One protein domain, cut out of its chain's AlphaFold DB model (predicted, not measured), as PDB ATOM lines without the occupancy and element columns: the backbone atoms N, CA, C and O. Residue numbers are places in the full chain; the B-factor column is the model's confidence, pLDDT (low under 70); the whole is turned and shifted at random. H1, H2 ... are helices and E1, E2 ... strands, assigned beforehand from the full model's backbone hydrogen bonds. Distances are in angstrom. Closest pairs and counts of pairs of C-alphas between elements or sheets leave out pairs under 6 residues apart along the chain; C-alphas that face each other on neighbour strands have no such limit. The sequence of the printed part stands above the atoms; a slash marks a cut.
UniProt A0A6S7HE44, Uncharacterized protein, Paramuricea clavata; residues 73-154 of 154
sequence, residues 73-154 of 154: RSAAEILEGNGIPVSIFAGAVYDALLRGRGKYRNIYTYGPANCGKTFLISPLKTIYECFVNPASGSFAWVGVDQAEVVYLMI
ATOM      1  N   ARG A  73      37.930 -88.430 -33.043       94.88
ATOM      2  CA  ARG A  73      38.301 -88.598 -34.456       94.88
ATOM      3  C   ARG A  73      39.606 -87.872 -34.774       94.88
ATOM      4  O   ARG A  73      40.555 -88.506 -35.223       94.88
ATOM      5  N   SER A  74      39.706 -86.590 -34.429       95.12
ATOM      6  CA  SER A  74      40.929 -85.811 -34.653       95.12
ATOM      7  C   SER A  74      42.124 -86.344 -33.857       95.12
ATOM      8  O   SER A  74      43.249 -86.337 -34.348       95.12
ATOM      9  N   ALA A  75      41.913 -86.831 -32.631       95.31
ATOM     10  CA  ALA A  75      42.971 -87.444 -31.832       95.31
ATOM     11  C   ALA A  75      43.491 -88.736 -32.479       95.31
ATOM     12  O   ALA A  75      44.701 -88.955 -32.505       95.31
ATOM     13  N   ALA A  76      42.596 -89.565 -33.026       96.00
ATOM     14  CA  ALA A  76      42.970 -90.772 -33.752       96.00
ATOM     15  C   ALA A  76      43.778 -90.446 -35.017       96.00
ATOM     16  O   ALA A  76      44.842 -91.030 -35.202       96.00
ATOM     17  N   GLU A  77      43.344 -89.465 -35.813       96.12
ATOM     18  CA  GLU A  77      44.063 -89.003 -37.012       96.12
ATOM     19  C   GLU A  77      45.461 -88.459 -36.676       96.12
ATOM     20  O   GLU A  77      46.438 -88.771 -37.357       96.12
ATOM     21  N   ILE A  78      45.591 -87.679 -35.594       94.75
ATOM     22  CA  ILE A  78      46.893 -87.185 -35.123       94.75
ATOM     23  C   ILE A  78      47.800 -88.357 -34.738       94.75
ATOM     24  O   ILE A  78      48.969 -88.376 -35.118       94.75
ATOM     25  N   LEU A  79      47.292 -89.322 -33.972       94.94
ATOM     26  CA  LEU A  79      48.077 -90.477 -33.534       94.94
ATOM     27  C   LEU A  79      48.509 -91.345 -34.724       94.94
ATOM     28  O   LEU A  79      49.688 -91.681 -34.829       94.94
ATOM     29  N   GLU A  80      47.595 -91.617 -35.654       95.19
ATOM     30  CA  GLU A  80      47.868 -92.351 -36.891       95.19
ATOM     31  C   GLU A  80      48.923 -91.643 -37.749       95.19
ATOM     32  O   GLU A  80      49.909 -92.264 -38.146       95.19
ATOM     33  N   GLY A  81      48.795 -90.326 -37.947       92.88
ATOM     34  CA  GLY A  81      49.774 -89.521 -38.682       92.88
ATOM     35  C   GLY A  81      51.169 -89.489 -38.043       92.88
ATOM     36  O   GLY A  81      52.153 -89.230 -38.730       92.88
ATOM     37  N   ASN A  82      51.275 -89.788 -36.743       90.44
ATOM     38  CA  ASN A  82      52.547 -89.941 -36.030       90.44
ATOM     39  C   ASN A  82      52.993 -91.413 -35.895       90.44
ATOM     40  O   ASN A  82      53.989 -91.687 -35.227       90.44
ATOM     41  N   GLY A  83      52.276 -92.365 -36.504       93.44
ATOM     42  CA  GLY A  83      52.590 -93.794 -36.441       93.44
ATOM     43  C   GLY A  83      52.358 -94.427 -35.064       93.44
ATOM     44  O   GLY A  83      52.984 -95.434 -34.735       93.44
ATOM     45  N   ILE A  84      51.490 -93.839 -34.238       93.88
ATOM     46  CA  ILE A  84      51.206 -94.296 -32.875       93.88
ATOM     47  C   ILE A  84      49.817 -94.944 -32.847       93.88
ATOM     48  O   ILE A  84      48.818 -94.257 -33.052       93.88
ATOM     49  N   PRO A  85      49.696 -96.244 -32.534       95.88
ATOM     50  CA  PRO A  85      48.386 -96.860 -32.372       95.88
ATOM     51  C   PRO A  85      47.622 -96.256 -31.186       95.88
ATOM     52  O   PRO A  85      48.173 -96.106 -30.090       95.88
ATOM     53  N   VAL A  86      46.326 -95.989 -31.372       95.75
ATOM     54  CA  VAL A  86      45.451 -95.426 -30.323       95.75
ATOM     55  C   VAL A  86      45.479 -96.270 -29.048       95.75
ATOM     56  O   VAL A  86      45.544 -95.722 -27.950       95.75
ATOM     57  N   SER A  87      45.495 -97.598 -29.179       96.25
ATOM     58  CA  SER A  87      45.558 -98.531 -28.048       96.25
ATOM     59  C   SER A  87      46.827 -98.376 -27.209       96.25
ATOM     60  O   SER A  87      46.760 -98.471 -25.986       96.25
ATOM     61  N   ILE A  88      47.968 -98.095 -27.841       95.50
ATOM     62  CA  ILE A  88      49.245 -97.886 -27.151       95.50
ATOM     63  C   ILE A  88      49.205 -96.581 -26.361       95.50
ATOM     64  O   ILE A  88      49.538 -96.567 -25.177       95.50
ATOM     65  N   PHE A  89      48.744 -95.496 -26.988       94.44
ATOM     66  CA  PHE A  89      48.630 -94.206 -26.313       94.44
ATOM     67  C   PHE A  89      47.619 -94.258 -25.159       94.44
ATOM     68  O   PHE A  89      47.945 -93.894 -24.031       94.44
ATOM     69  N   ALA A  90      46.412 -94.772 -25.413       94.69
ATOM     70  CA  ALA A  90      45.369 -94.906 -24.402       94.69
ATOM     71  C   ALA A  90      45.802 -95.826 -23.249       94.69
ATOM     72  O   ALA A  90      45.570 -95.497 -22.087       94.69
ATOM     73  N   GLY A  91      46.478 -96.938 -23.554       95.38
ATOM     74  CA  GLY A  91      47.027 -97.849 -22.552       95.38
ATOM     75  C   GLY A  91      48.075 -97.181 -21.663       95.38
ATOM     76  O   GLY A  91      48.015 -97.322 -20.444       95.38
ATOM     77  N   ALA A  92      48.982 -96.390 -22.247       93.69
ATOM     78  CA  ALA A  92      49.966 -95.623 -21.486       93.69
ATOM     79  C   ALA A  92      49.296 -94.590 -20.562       93.69
ATOM     80  O   ALA A  92      49.649 -94.506 -19.385       93.69
ATOM     81  N   VAL A  93      48.298 -93.849 -21.067       93.56
ATOM     82  CA  VAL A  93      47.487 -92.900 -20.276       93.56
ATOM     83  C   VAL A  93      46.790 -93.599 -19.117       93.56
ATOM     84  O   VAL A  93      46.887 -93.144 -17.976       93.56
ATOM     85  N   TYR A  94      46.137 -94.725 -19.383       94.69
ATOM     86  CA  TYR A  94      45.436 -95.487 -18.360       94.69
ATOM     87  C   TYR A  94      46.388 -96.023 -17.280       94.69
ATOM     88  O   TYR A  94      46.117 -95.857 -16.091       94.69
ATOM     89  N   ASP A  95      47.525 -96.611 -17.667       94.75
ATOM     90  CA  ASP A  95      48.515 -97.146 -16.722       94.75
ATOM     91  C   ASP A  95      49.113 -96.040 -15.833       94.75
ATOM     92  O   ASP A  95      49.217 -96.213 -14.615       94.75
ATOM     93  N   ALA A  96      49.406 -94.866 -16.403       93.50
ATOM     94  CA  ALA A  96      49.881 -93.708 -15.645       93.50
ATOM     95  C   ALA A  96      48.842 -93.217 -14.619       93.50
ATOM     96  O   ALA A  96      49.184 -92.945 -13.464       93.50
ATOM     97  N   LEU A  97      47.562 -93.145 -15.002       94.00
ATOM     98  CA  LEU A  97      46.475 -92.754 -14.096       94.00
ATOM     99  C   LEU A  97      46.261 -93.783 -12.980       94.00
ATOM    100  O   LEU A  97      46.070 -93.408 -11.816       94.00
ATOM    101  N   LEU A  98      46.332 -95.071 -13.318       94.81
ATOM    102  CA  LEU A  98      46.165 -96.173 -12.377       94.81
ATOM    103  C   LEU A  98      47.288 -96.189 -11.333       94.81
ATOM    104  O   LEU A  98      47.022 -96.198 -10.132       94.81
ATOM    105  N   ARG A  99      48.550 -96.155 -11.778       91.69
ATOM    106  CA  ARG A  99      49.720 -96.286 -10.893       91.69
ATOM    107  C   ARG A  99      50.113 -94.994 -10.185       91.69
ATOM    108  O   ARG A  99      50.860 -95.053  -9.204       91.69
ATOM    109  N   GLY A 100      49.639 -93.851 -10.677       89.38
ATOM    110  CA  GLY A 100      49.943 -92.534 -10.134       89.38
ATOM    111  C   GLY A 100      51.413 -92.126 -10.274       89.38
ATOM    112  O   GLY A 100      52.217 -92.761 -10.959       89.38
ATOM    113  N   ARG A 101      51.760 -91.032  -9.589       86.44
ATOM    114  CA  ARG A 101      53.080 -90.390  -9.650       86.44
ATOM    115  C   ARG A 101      54.186 -91.345  -9.190       86.44
ATOM    116  O   ARG A 101      54.103 -91.935  -8.116       86.44
ATOM    117  N   GLY A 102      55.250 -91.462  -9.980       85.69
ATOM    118  CA  GLY A 102      56.421 -92.254  -9.612       85.69
ATOM    119  C   GLY A 102      57.462 -92.334 -10.722       85.69
ATOM    120  O   GLY A 102      57.224 -91.941 -11.866       85.69
ATOM    121  N   LYS A 103      58.642 -92.857 -10.382       85.62
ATOM    122  CA  LYS A 103      59.721 -93.065 -11.354       85.62
ATOM    123  C   LYS A 103      59.242 -94.018 -12.458       85.62
ATOM    124  O   LYS A 103      58.680 -95.065 -12.150       85.62
ATOM    125  N   TYR A 104      59.475 -93.646 -13.719       83.25
ATOM    126  CA  TYR A 104      59.071 -94.406 -14.916       83.25
ATOM    127  C   TYR A 104      57.555 -94.595 -15.111       83.25
ATOM    128  O   TYR A 104      57.143 -95.481 -15.849       83.25
ATOM    129  N   ARG A 105      56.718 -93.771 -14.463       87.69
ATOM    130  CA  ARG A 105      55.242 -93.824 -14.575       87.69
ATOM    131  C   ARG A 105      54.639 -92.573 -15.217       87.69
ATOM    132  O   ARG A 105      53.431 -92.373 -15.185       87.69
ATOM    133  N   ASN A 106      55.493 -91.708 -15.757       87.12
ATOM    134  CA  ASN A 106      55.093 -90.447 -16.366       87.12
ATOM    135  C   ASN A 106      55.029 -90.605 -17.882       87.12
ATOM    136  O   ASN A 106      55.852 -91.307 -18.471       87.12
ATOM    137  N   ILE A 107      54.096 -89.895 -18.506       89.50
ATOM    138  CA  ILE A 107      53.976 -89.842 -19.960       89.50
ATOM    139  C   ILE A 107      54.693 -88.600 -20.448       89.50
ATOM    140  O   ILE A 107      54.444 -87.497 -19.962       89.50
ATOM    141  N   TYR A 108      55.569 -88.794 -21.423       87.88
ATOM    142  CA  TYR A 108      56.298 -87.714 -22.058       87.88
ATOM    143  C   TYR A 108      55.931 -87.653 -23.536       87.88
ATOM    144  O   TYR A 108      56.324 -88.512 -24.323       87.88
ATOM    145  N   THR A 109      55.152 -86.641 -23.915       86.44
ATOM    146  CA  THR A 109      54.868 -86.346 -25.323       86.44
ATOM    147  C   THR A 109      55.923 -85.386 -25.848       86.44
ATOM    148  O   THR A 109      55.955 -84.225 -25.439       86.44
ATOM    149  N   TYR A 110      56.759 -85.850 -26.771       85.81
ATOM    150  CA  TYR A 110      57.811 -85.047 -27.389       85.81
ATOM    151  C   TYR A 110      57.576 -84.909 -28.891       85.81
ATOM    152  O   TYR A 110      56.883 -85.714 -29.503       85.81
ATOM    153  N   GLY A 111      58.136 -83.855 -29.478       84.44
ATOM    154  CA  GLY A 111      58.064 -83.608 -30.915       84.44
ATOM    155  C   GLY A 111      58.018 -82.117 -31.248       84.44
ATOM    156  O   GLY A 111      57.883 -81.294 -30.334       84.44
ATOM    157  N   PRO A 112      58.093 -81.757 -32.538       83.38
ATOM    158  CA  PRO A 112      58.050 -80.371 -33.001       83.38
ATOM    159  C   PRO A 112      56.801 -79.604 -32.545       83.38
ATOM    160  O   PRO A 112      55.801 -80.175 -32.085       83.38
ATOM    161  N   ALA A 113      56.849 -78.277 -32.656       82.12
ATOM    162  CA  ALA A 113      55.661 -77.448 -32.478       82.12
ATOM    163  C   ALA A 113      54.549 -77.879 -33.456       82.12
ATOM    164  O   ALA A 113      54.825 -78.388 -34.537       82.12
ATOM    165  N   ASN A 114      53.289 -77.671 -33.065       81.38
ATOM    166  CA  ASN A 114      52.101 -77.940 -33.888       81.38
ATOM    167  C   ASN A 114      51.812 -79.418 -34.240       81.38
ATOM    168  O   ASN A 114      50.953 -79.683 -35.069       81.38
ATOM    169  N   CYS A 115      52.417 -80.391 -33.548       83.75
ATOM    170  CA  CYS A 115      52.118 -81.826 -33.726       83.75
ATOM    171  C   CYS A 115      50.945 -82.356 -32.868       83.75
ATOM    172  O   CYS A 115      50.898 -83.537 -32.550       83.75
ATOM    173  N   GLY A 116      50.040 -81.497 -32.386       86.19
ATOM    174  CA  GLY A 116      48.859 -81.945 -31.626       86.19
ATOM    175  C   GLY A 116      49.110 -82.446 -30.191       86.19
ATOM    176  O   GLY A 116      48.171 -82.879 -29.530       86.19
ATOM    177  N   LYS A 117      50.335 -82.335 -29.651       88.06
ATOM    178  CA  LYS A 117      50.689 -82.813 -28.292       88.06
ATOM    179  C   LYS A 117      49.733 -82.304 -27.203       88.06
ATOM    180  O   LYS A 117      49.149 -83.084 -26.462       88.06
ATOM    181  N   THR A 118      49.523 -80.990 -27.144       87.38
ATOM    182  CA  THR A 118      48.620 -80.367 -26.161       87.38
ATOM    183  C   THR A 118      47.162 -80.757 -26.393       87.38
ATOM    184  O   THR A 118      46.400 -80.866 -25.436       87.38
ATOM    185  N   PHE A 119      46.776 -80.993 -27.650       91.56
ATOM    186  CA  PHE A 119      45.422 -81.394 -28.024       91.56
ATOM    187  C   PHE A 119      45.081 -82.804 -27.525       91.56
ATOM    188  O   PHE A 119      43.986 -83.010 -27.007       91.56
ATOM    189  N   LEU A 120      46.026 -83.749 -27.602       92.19
ATOM    190  CA  LEU A 120      45.836 -85.128 -27.129       92.19
ATOM    191  C   LEU A 120      45.620 -85.221 -25.610       92.19
ATOM    192  O   LEU A 120      44.963 -86.139 -25.130       92.19
ATOM    193  N   ILE A 121      46.166 -84.273 -24.848       89.06
ATOM    194  CA  ILE A 121      46.142 -84.286 -23.378       89.06
ATOM    195  C   ILE A 121      45.046 -83.356 -22.821       89.06
ATOM    196  O   ILE A 121      44.663 -83.456 -21.655       89.06
ATOM    197  N   SER A 122      44.496 -82.454 -23.639       88.25
ATOM    198  CA  SER A 122      43.540 -81.437 -23.186       88.25
ATOM    199  C   SER A 122      42.286 -81.981 -22.482       88.25
ATOM    200  O   SER A 122      41.878 -81.338 -21.510       88.25
ATOM    201  N   PRO A 123      41.698 -83.147 -22.836       90.00
ATOM    202  CA  PRO A 123      40.508 -83.625 -22.131       90.00
ATOM    203  C   PRO A 123      40.781 -83.958 -20.670       90.00
ATOM    204  O   PRO A 123      39.938 -83.705 -19.815       90.00
ATOM    205  N   LEU A 124      41.983 -84.442 -20.352       90.38
ATOM    206  CA  LEU A 124      42.350 -84.768 -18.978       90.38
ATOM    207  C   LEU A 124      42.327 -83.518 -18.073       90.38
ATOM    208  O   LEU A 124      42.012 -83.636 -16.894       90.38
ATOM    209  N   LYS A 125      42.560 -82.312 -18.616       89.25
ATOM    210  CA  LYS A 125      42.413 -81.040 -17.873       89.25
ATOM    211  C   LYS A 125      40.966 -80.704 -17.507       89.25
ATOM    212  O   LYS A 125      40.741 -79.857 -16.654       89.25
ATOM    213  N   THR A 126      39.998 -81.321 -18.181       88.75
ATOM    214  CA  THR A 126      38.565 -81.136 -17.904       88.75
ATOM    215  C   THR A 126      38.077 -82.102 -16.824       88.75
ATOM    216  O   THR A 126      37.092 -81.823 -16.149       88.75
ATOM    217  N   ILE A 127      38.766 -83.234 -16.663       91.62
ATOM    218  CA  ILE A 127      38.389 -84.308 -15.737       91.62
ATOM    219  C   ILE A 127      39.071 -84.125 -14.382       91.62
ATOM    220  O   ILE A 127      38.446 -84.358 -13.347       91.62
ATOM    221  N   TYR A 128      40.345 -83.724 -14.393       92.81
ATOM    222  CA  TYR A 128      41.209 -83.709 -13.216       92.81
ATOM    223  C   TYR A 128      41.575 -82.299 -12.756       92.81
ATOM    224  O   TYR A 128      41.728 -81.381 -13.565       92.81
ATOM    225  N   GLU A 129      41.824 -82.154 -11.459       90.94
ATOM    226  CA  GLU A 129      42.484 -80.983 -10.887       90.94
ATOM    227  C   GLU A 129      43.974 -81.049 -11.224       90.94
ATOM    228  O   GLU A 129      44.731 -81.875 -10.703       90.94
ATOM    229  N   CYS A 130      44.386 -80.210 -12.173       88.69
ATOM    230  CA  CYS A 130      45.697 -80.315 -12.792       88.69
ATOM    231  C   CYS A 130      46.616 -79.171 -12.382       88.69
ATOM    232  O   CYS A 130      46.273 -78.002 -12.551       88.69
ATOM    233  N   PHE A 131      47.837 -79.504 -11.970       86.25
ATOM    234  CA  PHE A 131      48.910 -78.522 -11.893       86.25
ATOM    235  C   PHE A 131      49.515 -78.336 -13.283       86.25
ATOM    236  O   PHE A 131      49.941 -79.307 -13.910       86.25
ATOM    237  N   VAL A 132      49.563 -77.099 -13.767       82.56
ATOM    238  CA  VAL A 132      50.173 -76.754 -15.054       82.56
ATOM    239  C   VAL A 132      51.289 -75.759 -14.788       82.56
ATOM    240  O   VAL A 132      51.018 -74.638 -14.368       82.56
ATOM    241  N   ASN A 133      52.533 -76.150 -15.058       76.25
ATOM    242  CA  ASN A 133      53.646 -75.209 -14.971       76.25
ATOM    243  C   ASN A 133      53.699 -74.344 -16.247       76.25
ATOM    244  O   ASN A 133      53.823 -74.918 -17.339       76.25
ATOM    245  N   PRO A 134      53.599 -73.003 -16.168       60.03
ATOM    246  CA  PRO A 134      53.913 -72.149 -17.306       60.03
ATOM    247  C   PRO A 134      55.392 -72.308 -17.687       60.03
ATOM    248  O   PRO A 134      56.262 -72.421 -16.830       60.03
ATOM    249  N   ALA A 135      55.694 -72.285 -18.987       58.00
ATOM    250  CA  ALA A 135      57.043 -72.489 -19.534       58.00
ATOM    251  C   ALA A 135      58.079 -71.406 -19.126       58.00
ATOM    252  O   ALA A 135      59.213 -71.403 -19.599       58.00
ATOM    253  N   SER A 136      57.709 -70.463 -18.259       55.59
ATOM    254  CA  SER A 136      58.500 -69.300 -17.871       55.59
ATOM    255  C   SER A 136      59.397 -69.577 -16.661       55.59
ATOM    256  O   SER A 136      59.243 -68.912 -15.649       55.59
ATOM    257  N   GLY A 137      60.307 -70.555 -16.742       55.56
ATOM    258  CA  GLY A 137      61.553 -70.664 -15.950       55.56
ATOM    259  C   GLY A 137      61.529 -70.619 -14.404       55.56
ATOM    260  O   GLY A 137      62.559 -70.895 -13.792       55.56
ATOM    261  N   SER A 138      60.415 -70.295 -13.742       58.53
ATOM    262  CA  SER A 138      60.297 -70.141 -12.293       58.53
ATOM    263  C   SER A 138      59.586 -71.352 -11.703       58.53
ATOM    264  O   SER A 138      58.377 -71.519 -11.853       58.53
ATOM    265  N   PHE A 139      60.345 -72.203 -11.018       61.00
ATOM    266  CA  PHE A 139      59.893 -73.468 -10.434       61.00
ATOM    267  C   PHE A 139      59.067 -73.288  -9.149       61.00
ATOM    268  O   PHE A 139      59.396 -73.854  -8.106       61.00
ATOM    269  N   ALA A 140      57.998 -72.496  -9.186       65.44
ATOM    270  CA  ALA A 140      57.083 -72.414  -8.054       65.44
ATOM    271  C   ALA A 140      56.183 -73.665  -8.033       65.44
ATOM    272  O   ALA A 140      55.129 -73.693  -8.657       65.44
ATOM    273  N   TRP A 141      56.594 -74.711  -7.306       77.12
ATOM    274  CA  TRP A 141      55.835 -75.965  -7.117       77.12
ATOM    275  C   TRP A 141      54.682 -75.843  -6.101       77.12
ATOM    276  O   TRP A 141      54.265 -76.825  -5.488       77.12
ATOM    277  N   VAL A 142      54.180 -74.629  -5.884       78.56
ATOM    278  CA  VAL A 142      53.132 -74.357  -4.895       78.56
ATOM    279  C   VAL A 142      51.827 -75.015  -5.354       78.56
ATOM    280  O   VAL A 142      51.362 -74.759  -6.461       78.56
ATOM    281  N   GLY A 143      51.245 -75.877  -4.512       76.31
ATOM    282  CA  GLY A 143      49.971 -76.561  -4.779       76.31
ATOM    283  C   GLY A 143      50.064 -77.841  -5.621       76.31
ATOM    284  O   GLY A 143      49.041 -78.425  -5.970       76.31
ATOM    285  N   VAL A 144      51.271 -78.312  -5.951       82.75
ATOM    286  CA  VAL A 144      51.474 -79.559  -6.722       82.75
ATOM    287  C   VAL A 144      51.053 -80.796  -5.938       82.75
ATOM    288  O   VAL A 144      50.595 -81.784  -6.515       82.75
ATOM    289  N   ASP A 145      51.224 -80.761  -4.622       81.44
ATOM    290  CA  ASP A 145      50.814 -81.810  -3.697       81.44
ATOM    291  C   ASP A 145      49.310 -82.094  -3.800       81.44
ATOM    292  O   ASP A 145      48.925 -83.266  -3.834       81.44
ATOM    293  N   GLN A 146      48.508 -81.037  -3.971       82.69
ATOM    294  CA  GLN A 146      47.050 -81.095  -4.084       82.69
ATOM    295  C   GLN A 146      46.555 -81.517  -5.474       82.69
ATOM    296  O   GLN A 146      45.401 -81.909  -5.612       82.69
ATOM    297  N   ALA A 147      47.408 -81.473  -6.501       86.88
ATOM    298  CA  ALA A 147      47.009 -81.811  -7.860       86.88
ATOM    299  C   ALA A 147      46.926 -83.326  -8.098       86.88
ATOM    300  O   ALA A 147      47.804 -84.103  -7.706       86.88
ATOM    301  N   GLU A 148      45.902 -83.737  -8.839       89.81
ATOM    302  CA  GLU A 148      45.665 -85.128  -9.228       89.81
ATOM    303  C   GLU A 148      46.560 -85.542 -10.399       89.81
ATOM    304  O   GLU A 148      47.044 -86.678 -10.454       89.81
ATOM    305  N   VAL A 149      46.793 -84.603 -11.323       89.56
ATOM    306  CA  VAL A 149      47.645 -84.759 -12.505       89.56
ATOM    307  C   VAL A 149      48.566 -83.547 -12.633       89.56
ATOM    308  O   VAL A 149      48.173 -82.408 -12.388       89.56
ATOM    309  N   VAL A 150      49.816 -83.786 -13.026       87.62
ATOM    310  CA  VAL A 150      50.828 -82.739 -13.204       87.62
ATOM    311  C   VAL A 150      51.205 -82.663 -14.677       87.62
ATOM    312  O   VAL A 150      51.676 -83.645 -15.249       87.62
ATOM    313  N   TYR A 151      51.036 -81.488 -15.278       84.75
ATOM    314  CA  TYR A 151      51.499 -81.180 -16.625       84.75
ATOM    315  C   TYR A 151      52.719 -80.280 -16.579       84.75
ATOM    316  O   TYR A 151      52.667 -79.138 -16.117       84.75
ATOM    317  N   LEU A 152      53.807 -80.797 -17.134       78.94
ATOM    318  CA  LEU A 152      55.036 -80.053 -17.340       78.94
ATOM    319  C   LEU A 152      55.148 -79.766 -18.833       78.94
ATOM    320  O   LEU A 152      55.368 -80.676 -19.629       78.94
ATOM    321  N   MET A 153      54.927 -78.507 -19.208       67.75
ATOM    322  CA  MET A 153      55.207 -78.038 -20.560       67.75
ATOM    323  C   MET A 153      56.695 -77.693 -20.609       67.75
ATOM    324  O   MET A 153      57.128 -76.772 -19.919       67.75
ATOM    325  N   ILE A 154      57.456 -78.493 -21.357       59.00
ATOM    326  CA  ILE A 154      58.877 -78.267 -21.655       59.00
ATOM    327  C   ILE A 154      58.980 -77.740 -23.081       59.00
ATOM    328  O   ILE A 154      58.240 -78.279 -23.941       59.00
TER     329      ILE A 154
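AT A GLANCE: This is residues 73 to 154 of the 154 residues of an uncharacterized protein of Paramuricea clavata (UniProt A0A6S7HE44). Helices H1 and H2 form an L, from which residues 100 to 116 fold back to short helices H3 and H4, leading to two short parallel strands, E1 beside E2, away from H1. The printed part has 82 residues, under half in named elements, ordered H1 H2 H3 H4 E1 E2. It is mostly helix and compact, radius of gyration of the C-alphas 13.5 A, spanning 37 by 28 by 24 A.

HOW THE PARTS SIT: H1, residues 73 to 81, and H2, residues 86 to 99, only just touch, only at the corner, with 3 pairs of C-alphas within 8 A; the closest, Ala 76 and Val 86, are 6.3 A apart. Their lines are about perpendicular, 75 degrees. H3, residues 117 to 121, is close to but not clearly touching H1; the closest C-alphas, Ala 75 and Leu 120, are 6.0 A apart. H4, residues 124 to 127, and E2, residues 149 to 152, are near each other. E1, residues 130 to 133, is parallel to E2, 15 degrees; N 151 and O 131, 2.8 A, are within hydrogen-bond range. So is every O i to N i+4 pair in H1 and H2, but 0 of 1 in H3, where 2 of 2 O i to N i+3 pairs are; H4 is too short for an i+4 pair.

IN THESE COORDINATES: H1, 12.3 A long, begins at C-alpha 73 (38.301, -88.598, -34.456); H2 measures 19.9 A, H3 6.9 A, H4 5.1 A, E1 9.7 A. E2, 10.0 A, ends at C-alpha 152 (55.036, -80.053, -17.340).

THE WHOLE: The C-alphas farthest apart, Gly 81 and Val 142, are 37.2 A apart. The printed part has no cut; links H2 to H3 and E1 to E2 are long. Residues 134 to 140 and 153 to 154 have pLDDT under 70.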